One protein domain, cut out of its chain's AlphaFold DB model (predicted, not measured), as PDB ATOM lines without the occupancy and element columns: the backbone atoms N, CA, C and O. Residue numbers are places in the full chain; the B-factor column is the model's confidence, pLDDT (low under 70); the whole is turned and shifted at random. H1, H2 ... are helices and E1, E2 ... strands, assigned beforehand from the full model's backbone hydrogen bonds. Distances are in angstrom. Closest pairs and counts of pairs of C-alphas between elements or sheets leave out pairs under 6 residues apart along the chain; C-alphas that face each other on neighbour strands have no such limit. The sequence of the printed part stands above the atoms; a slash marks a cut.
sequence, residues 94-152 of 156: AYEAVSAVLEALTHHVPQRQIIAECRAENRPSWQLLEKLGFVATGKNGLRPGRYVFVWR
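What this domain is: This is residues 94 to 152 of the 156 residues of the protein "GNAT family N-acetyltransferase" of Saccharibacter sp. EH611 (UniProt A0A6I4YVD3). A small twisted sheet of three strands has helix H2 over one face and no helix over the other, while the longer helix H1 reaches away from the sheet and comes near H2 with its first residues. Residues 107 to 112, of which 107 and 108 belong to H1, stand free. The printed part has 59 residues with two named helices and three named strands, in the order H1, E1, H2, E2, E3; the sheet E1 - E3 - E2 is antiparallel, and the class is mixed, helices and strands. It is compact, with a radius of gyration of the C-alphas of 11.4 A and spans of 31 by 22 by 16 A.

Where its parts are: H1, residues 94 to 108, starts at C-alpha 94 (169.892, 160.577, 184.437) and is 21.2 A long. E1 is residues 115 to 119, and H2 is residues 123 to 131. E2, residues 134 to 140, measures 15.1 A. E3, residues 146 to 151, measures 16.0 A and ends at C-alpha 151 (176.714, 174.670, 186.122).

How they stand to each other: E3 is the inner strand, antiparallel to E1 (N 116 to O 149, 2.9 A) and to E2 (N 135 to O 150, 2.8 A). E2 and E3 form a hairpin. The sheet is only just strongly twisted, its C-alphas lying up to 4.3 A off the best plane. H2 is on the sheet at a height of 8.8 A, over E3 and only just over E2, with 3 of its C-alphas there; it runs along the strands, 5 degrees from E3 on the local plane. E1, H2 and E2 form a split strand-helix-strand unit, two strands running the same way with E3 between them, and its crossover is right-handed. H1 is not on the sheet; it is close to but not clearly touching H2, the closest C-alphas being those of Tyr 95 and Leu 128 at 6.4 A, with a steep tilt of 42 degrees, the same way. In H1 and H2 every O i to N i+4 pair is within hydrogen-bond range.

The domain as a whole: The C-alphas farthest apart, of His 108 and Glu 121, are 32.8 A apart. The printed part has no cut, and no link is long. The mean pLDDT of the printed part is 73.1; 23 residues are under 70, among them 104 to 110 and 141 to 144.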
ATOM      1  N   ALA A  94     169.987 159.136 184.504       57.69
ATOM      2  CA  ALA A  94     169.892 160.577 184.437       57.69
ATOM      3  C   ALA A  94     171.177 161.308 184.858       57.69
ATOM      4  O   ALA A  94     171.582 162.286 184.245       57.69
ATOM      5  N   TYR A  95     171.778 160.846 185.949       67.12
ATOM      6  CA  TYR A  95     172.999 161.408 186.500       67.12
ATOM      7  C   TYR A  95     174.193 161.008 185.645       67.12
ATOM      8  O   TYR A  95     174.956 161.876 185.252       67.12
ATOM      9  N   GLU A  96     174.315 159.738 185.280       57.09
ATOM     10  CA  GLU A  96     175.400 159.217 184.449       57.09
ATOM     11  C   GLU A  96     175.411 159.832 183.042       57.09
ATOM     12  O   GLU A  96     176.427 160.359 182.601       57.09
ATOM     13  N   ALA A  97     174.259 159.868 182.369       57.72
ATOM     14  CA  ALA A  97     174.109 160.434 181.034       57.72
ATOM     15  C   ALA A  97     174.411 161.936 181.017       57.72
ATOM     16  O   ALA A  97     175.136 162.410 180.146       57.72
ATOM     17  N   VAL A  98     173.891 162.694 181.989       62.75
ATOM     18  CA  VAL A  98     174.190 164.129 182.063       62.75
ATOM     19  C   VAL A  98     175.642 164.361 182.492       62.75
ATOM     20  O   VAL A  98     176.266 165.269 181.959       62.75
ATOM     21  N   SER A  99     176.220 163.519 183.358       71.88
ATOM     22  CA  SER A  99     177.649 163.591 183.718       71.88
ATOM     23  C   SER A  99     178.549 163.413 182.496       71.88
ATOM     24  O   SER A  99     179.434 164.233 182.280       71.88
ATOM     25  N   ALA A 100     178.281 162.412 181.654       60.22
ATOM     26  CA  ALA A 100     179.053 162.169 180.434       60.22
ATOM     27  C   ALA A 100     178.957 163.339 179.436       60.22
ATOM     28  O   ALA A 100     179.928 163.685 178.765       60.22
ATOM     29  N   VAL A 101     177.791 163.990 179.354       63.03
ATOM     30  CA  VAL A 101     177.607 165.187 178.518       63.03
ATOM     31  C   VAL A 101     178.363 166.384 179.093       63.03
ATOM     32  O   VAL A 101     178.992 167.116 178.334       63.03
ATOM     33  N   LEU A 102     178.325 166.587 180.413       68.62
ATOM     34  CA  LEU A 102     179.089 167.649 181.072       68.62
ATOM     35  C   LEU A 102     180.590 167.472 180.840       68.62
ATOM     36  O   LEU A 102     181.247 168.421 180.426       68.62
ATOM     37  N   GLU A 103     181.109 166.257 181.015       72.94
ATOM     38  CA  GLU A 103     182.512 165.920 180.755       72.94
ATOM     39  C   GLU A 103     182.910 166.265 179.310       72.94
ATOM     40  O   GLU A 103     183.846 167.036 179.088       72.94
ATOM     41  N   ALA A 104     182.131 165.813 178.322       57.75
ATOM     42  CA  ALA A 104     182.380 166.130 176.917       57.75
ATOM     43  C   ALA A 104     182.331 167.646 176.631       57.75
ATOM     44  O   ALA A 104     183.180 168.174 175.911       57.75
ATOM     45  N   LEU A 105     181.364 168.370 177.206       55.72
ATOM     46  CA  LEU A 105     181.239 169.818 177.016       55.72
ATOM     47  C   LEU A 105     182.417 170.573 177.634       55.72
ATOM     48  O   LEU A 105     182.962 171.472 177.000       55.72
ATOM     49  N   THR A 106     182.862 170.185 178.826       69.62
ATOM     50  CA  THR A 106     184.043 170.810 179.433       69.62
ATOM     51  C   THR A 106     185.323 170.551 178.666       69.62
ATOM     52  O   THR A 106     186.157 171.444 178.553       69.62
ATOM     53  N   HIS A 107     185.463 169.361 178.086       68.44
ATOM     54  CA  HIS A 107     186.645 169.008 177.316       68.44
ATOM     55  C   HIS A 107     186.698 169.743 175.968       68.44
ATOM     56  O   HIS A 107     187.748 170.244 175.567       68.44
ATOM     57  N   HIS A 108     185.565 169.841 175.269       52.94
ATOM     58  CA  HIS A 108     185.528 170.366 173.902       52.94
ATOM     59  C   HIS A 108     185.184 171.860 173.802       52.94
ATOM     60  O   HIS A 108     185.528 172.489 172.800       52.94
ATOM     61  N   VAL A 109     184.521 172.455 174.805       61.38
ATOM     62  CA  VAL A 109     184.105 173.874 174.801       61.38
ATOM     63  C   VAL A 109     184.280 174.569 176.173       61.38
ATOM     64  O   VAL A 109     183.336 175.183 176.676       61.38
ATOM     65  N   PRO A 110     185.494 174.582 176.760       68.19
ATOM     66  CA  PRO A 110     185.736 174.977 178.160       68.19
ATOM     67  C   PRO A 110     185.402 176.437 178.513       68.19
ATOM     68  O   PRO A 110     185.309 176.785 179.680       68.19
ATOM     69  N   GLN A 111     185.236 177.331 177.535       70.81
ATOM     70  CA  GLN A 111     184.955 178.755 177.789       70.81
ATOM     71  C   GLN A 111     183.452 179.086 177.827       70.81
ATOM     72  O   GLN A 111     183.071 180.259 177.817       70.81
ATOM     73  N   ARG A 112     182.571 178.078 177.784       59.31
ATOM     74  CA  ARG A 112     181.121 178.268 177.644       59.31
ATOM     75  C   ARG A 112     180.383 177.844 178.909       59.31
ATOM     76  O   ARG A 112     180.540 176.734 179.395       59.31
ATOM     77  N   GLN A 113     179.509 178.724 179.395       72.19
ATOM     78  CA  GLN A 113     178.652 178.435 180.541       72.19
ATOM     79  C   GLN A 113     177.569 177.413 180.169       72.19
ATOM     80  O   GLN A 113     176.805 177.626 179.225       72.19
ATOM     81  N   ILE A 114     177.472 176.333 180.947       73.00
ATOM     82  CA  ILE A 114     176.434 175.310 180.791       73.00
ATOM     83  C   ILE A 114     175.227 175.691 181.654       73.00
ATOM     84  O   ILE A 114     175.360 175.983 182.845       73.00
ATOM     85  N   ILE A 115     174.040 175.686 181.049       77.69
ATOM     86  CA  ILE A 115     172.777 176.025 181.713       77.69
ATOM     87  C   ILE A 115     171.770 174.880 181.606       77.69
ATOM     88  O   ILE A 115     171.741 174.157 180.611       77.69
ATOM     89  N   ALA A 116     170.911 174.747 182.613       73.94
ATOM     90  CA  ALA A 116     169.781 173.825 182.605       73.94
ATOM     91  C   ALA A 116     168.490 174.541 183.021       73.94
ATOM     92  O   ALA A 116     168.506 175.442 183.859       73.94
ATOM     93  N   GLU A 117     167.355 174.119 182.458       70.62
ATOM     94  CA  GLU A 117     166.035 174.647 182.812       70.62
ATOM     95  C   GLU A 117     165.113 173.549 183.334       70.62
ATOM     96  O   GLU A 117     164.696 172.642 182.600       70.62
ATOM     97  N   CYS A 118     164.703 173.679 184.592       71.81
ATOM     98  CA  CYS A 118     163.838 172.704 185.240       71.81
ATOM     99  C   CYS A 118     162.538 173.332 185.742       71.81
ATOM    100  O   CYS A 118     162.537 174.440 186.273       71.81
ATOM    101  N   ARG A 119     161.423 172.602 185.600       76.56
ATOM    102  CA  ARG A 119     160.135 172.968 186.209       76.56
ATOM    103  C   ARG A 119     160.235 172.993 187.728       76.56
ATOM    104  O   ARG A 119     160.914 172.137 188.293       76.56
ATOM    105  N   ALA A 120     159.528 173.919 188.366       75.00
ATOM    106  CA  ALA A 120     159.488 174.053 189.823       75.00
ATOM    107  C   ALA A 120     158.953 172.787 190.512       75.00
ATOM    108  O   ALA A 120     159.444 172.365 191.556       75.00
ATOM    109  N   GLU A 121     157.959 172.150 189.891       75.25
ATOM    110  CA  GLU A 121     157.264 170.990 190.447       75.25
ATOM    111  C   GLU A 121     158.090 169.706 190.289       75.25
ATOM    112  O   GLU A 121     157.872 168.717 190.991       75.25
ATOM    113  N   ASN A 122     159.077 169.713 189.385       68.06
ATOM    114  CA  ASN A 122     159.890 168.548 189.063       68.06
ATOM    115  C   ASN A 122     161.081 168.400 190.024       68.06
ATOM    116  O   ASN A 122     162.249 168.443 189.628       68.06
ATOM    117  N   ARG A 123     160.767 168.173 191.305       77.44
ATOM    118  CA  ARG A 123     161.753 167.952 192.377       77.44
ATOM    119  C   ARG A 123     162.868 166.937 192.069       77.44
ATOM    120  O   ARG A 123     163.997 167.209 192.462       77.44
ATOM    121  N   PRO A 124     162.647 165.795 191.390       68.44
ATOM    122  CA  PRO A 124     163.752 164.875 191.107       68.44
ATOM    123  C   PRO A 124     164.771 165.433 190.108       68.44
ATOM    124  O   PRO A 124     165.956 165.156 190.252       68.44
ATOM    125  N   SER A 125     164.350 166.243 189.133       67.00
ATOM    126  CA  SER A 125     165.288 166.910 188.224       67.00
ATOM    127  C   SER A 125     166.055 168.039 188.917       67.00
ATOM    128  O   SER A 125     167.219 168.243 188.603       67.00
ATOM    129  N   TRP A 126     165.463 168.710 189.910       80.88
ATOM    130  CA  TRP A 126     166.200 169.640 190.780       80.88
ATOM    131  C   TRP A 126     167.311 168.927 191.547       80.88
ATOM    132  O   TRP A 126     168.471 169.304 191.440       80.88
ATOM    133  N   GLN A 127     166.966 167.837 192.236       82.50
ATOM    134  CA  GLN A 127     167.927 167.040 193.005       82.50
ATOM    135  C   GLN A 127     169.047 166.474 192.127       82.50
ATOM    136  O   GLN A 127     170.183 166.345 192.570       82.50
ATOM    137  N   LEU A 128     168.731 166.111 190.885       79.75
ATOM    138  CA  LEU A 128     169.714 165.683 189.901       79.75
ATOM    139  C   LEU A 128     170.683 166.812 189.532       79.75
ATOM    140  O   LEU A 128     171.889 166.601 189.571       79.75
ATOM    141  N   LEU A 129     170.158 167.986 189.173       79.75
ATOM    142  CA  LEU A 129     170.961 169.139 188.770       79.75
ATOM    143  C   LEU A 129     171.881 169.585 189.911       79.75
ATOM    144  O   LEU A 129     173.080 169.748 189.698       79.75
ATOM    145  N   GLU A 130     171.351 169.678 191.128       89.38
ATOM    146  CA  GLU A 130     172.137 169.994 192.324       89.38
ATOM    147  C   GLU A 130     173.268 168.983 192.542       89.38
ATOM    148  O   GLU A 130     174.414 169.377 192.757       89.38
ATOM    149  N   LYS A 131     172.982 167.680 192.417       85.50
ATOM    150  CA  LYS A 131     174.008 166.631 192.521       85.50
ATOM    151  C   LYS A 131     175.084 166.737 191.441       85.50
ATOM    152  O   LYS A 131     176.224 166.385 191.706       85.50
ATOM    153  N   LEU A 132     174.728 167.202 190.246       82.69
ATOM    154  CA  LEU A 132     175.649 167.382 189.121       82.69
ATOM    155  C   LEU A 132     176.444 168.694 189.192       82.69
ATOM    156  O   LEU A 132     177.198 168.982 188.271       82.69
ATOM    157  N   GLY A 133     176.284 169.501 190.247       89.75
ATOM    158  CA  GLY A 133     177.022 170.758 190.428       89.75
ATOM    159  C   GLY A 133     176.346 171.989 189.816       89.75
ATOM    160  O   GLY A 133     176.929 173.075 189.774       89.75
ATOM    161  N   PHE A 134     175.102 171.859 189.358       88.19
ATOM    162  CA  PHE A 134     174.309 173.008 188.947       88.19
ATOM    163  C   PHE A 134     173.738 173.758 190.145       88.19
ATOM    164  O   PHE A 134     173.313 173.168 191.136       88.19
ATOM    165  N   VAL A 135     173.636 175.077 190.009       91.44
ATOM    166  CA  VAL A 135     173.052 175.947 191.024       91.44
ATOM    167  C   VAL A 135     171.941 176.796 190.441       91.44
ATOM    168  O   VAL A 135     172.115 177.463 189.420       91.44
ATOM    169  N   ALA A 136     170.801 176.792 191.130       89.25
ATOM    170  CA  ALA A 136     169.669 177.639 190.803       89.25
ATOM    171  C   ALA A 136     170.069 179.119 190.891       89.25
ATOM    172  O   ALA A 136     170.588 179.589 191.901       89.25
ATOM    173  N   THR A 137     169.791 179.874 189.835       85.12
ATOM    174  CA  THR A 137     170.091 181.316 189.767       85.12
ATOM    175  C   THR A 137     168.980 182.191 190.349       85.12
ATOM    176  O   THR A 137     169.145 183.403 190.450       85.12
ATOM    177  N   GLY A 138     167.818 181.599 190.651       84.50
ATOM    178  CA  GLY A 138     166.588 182.315 191.008       84.50
ATOM    179  C   GLY A 138     165.895 183.014 189.831       84.50
ATOM    180  O   GLY A 138     164.805 183.553 190.000       84.50
ATOM    181  N   LYS A 139     166.487 182.996 188.629       83.31
ATOM    182  CA  LYS A 139     165.892 183.573 187.418       83.31
ATOM    183  C   LYS A 139     164.931 182.584 186.760       83.31
ATOM    184  O   LYS A 139     165.180 181.375 186.745       83.31
ATOM    185  N   ASN A 140     163.858 183.109 186.172       80.00
ATOM    186  CA  ASN A 140     162.954 182.322 185.337       80.00
ATOM    187  C   ASN A 140     163.664 181.879 184.051       80.00
ATOM    188  O   ASN A 140     164.432 182.641 183.464       80.00
ATOM    189  N   GLY A 141     163.397 180.642 183.638       67.38
ATOM    190  CA  GLY A 141     163.817 180.098 182.352       67.38
ATOM    191  C   GLY A 141     162.995 180.665 181.201       67.38
ATOM    192  O   GLY A 141     161.953 181.291 181.397       67.38
ATOM    193  N   LEU A 142     163.455 180.404 179.983       56.88
ATOM    194  CA  LEU A 142     162.796 180.833 178.752       56.88
ATOM    195  C   LEU A 142     161.434 180.144 178.559       56.88
ATOM    196  O   LEU A 142     160.560 180.675 177.876       56.88
ATOM    197  N   ARG A 143     161.225 178.966 179.171       56.94
ATOM    198  CA  ARG A 143     159.943 178.238 179.167       56.94
ATOM    199  C   ARG A 143     159.142 178.529 180.451       56.94
ATOM    200  O   ARG A 143     159.688 178.343 181.541       56.94
ATOM    201  N   PRO A 144     157.843 178.888 180.360       65.31
ATOM    202  CA  PRO A 144     157.012 179.195 181.526       65.31
ATOM    203  C   PRO A 144     157.034 178.097 182.597       65.31
ATOM    204  O   PRO A 144     156.952 176.903 182.288       65.31
ATOM    205  N   GLY A 145     157.138 178.515 183.861       73.75
ATOM    206  CA  GLY A 145     157.172 177.618 185.022       73.75
ATOM    207  C   GLY A 145     158.512 176.907 185.250       73.75
ATOM    208  O   GLY A 145     158.563 175.945 186.017       73.75
ATOM    209  N   ARG A 146     159.594 177.330 184.581       77.00
ATOM    210  CA  ARG A 146     160.944 176.782 184.776       77.00
ATOM    211  C   ARG A 146     161.896 177.796 185.393       77.00
ATOM    212  O   ARG A 146     161.754 178.991 185.170       77.00
ATOM    213  N   TYR A 147     162.896 177.294 186.107       83.25
ATOM    214  CA  TYR A 147     163.980 178.078 186.693       83.25
ATOM    215  C   TYR A 147     165.319 177.720 186.055       83.25
ATOM    216  O   TYR A 147     165.548 176.559 185.697       83.25
ATOM    217  N   VAL A 148     166.188 178.727 185.918       80.50
ATOM    218  CA  VAL A 148     167.529 178.579 185.340       80.50
ATOM    219  C   VAL A 148     168.515 178.123 186.399       80.50
ATOM    220  O   VAL A 148     168.658 178.748 187.455       80.50
ATOM    221  N   PHE A 149     169.262 177.089 186.043       86.56
ATOM    222  CA  PHE A 149     170.415 176.596 186.761       86.56
ATOM    223  C   PHE A 149     171.672 176.842 185.938       86.56
ATOM    224  O   PHE A 149     171.670 176.619 184.729       86.56
ATOM    225  N   VAL A 150     172.747 177.261 186.598       84.69
ATOM    226  CA  VAL A 150     174.077 177.385 185.991       84.69
ATOM    227  C   VAL A 150     174.978 176.308 186.560       84.69
ATOM    228  O   VAL A 150     175.003 176.097 187.772       84.69
ATOM    229  N   TRP A 151     175.696 175.611 185.691       84.25
ATOM    230  CA  TRP A 151     176.714 174.670 186.122       84.25
ATOM    231  C   TRP A 151     177.904 175.459 186.662       84.25
ATOM    232  O   TRP A 151     178.429 176.335 185.968       84.25
ATOM    233  N   ARG A 152     178.261 175.243 187.933       76.19
ATOM    234  CA  ARG A 152     179.428 175.901 188.528       76.19
ATOM    235  C   ARG A 152     180.670 175.149 188.067       76.19
ATOM    236  O   ARG A 152     180.776 173.950 188.285       76.19
TER     237      ARG A 152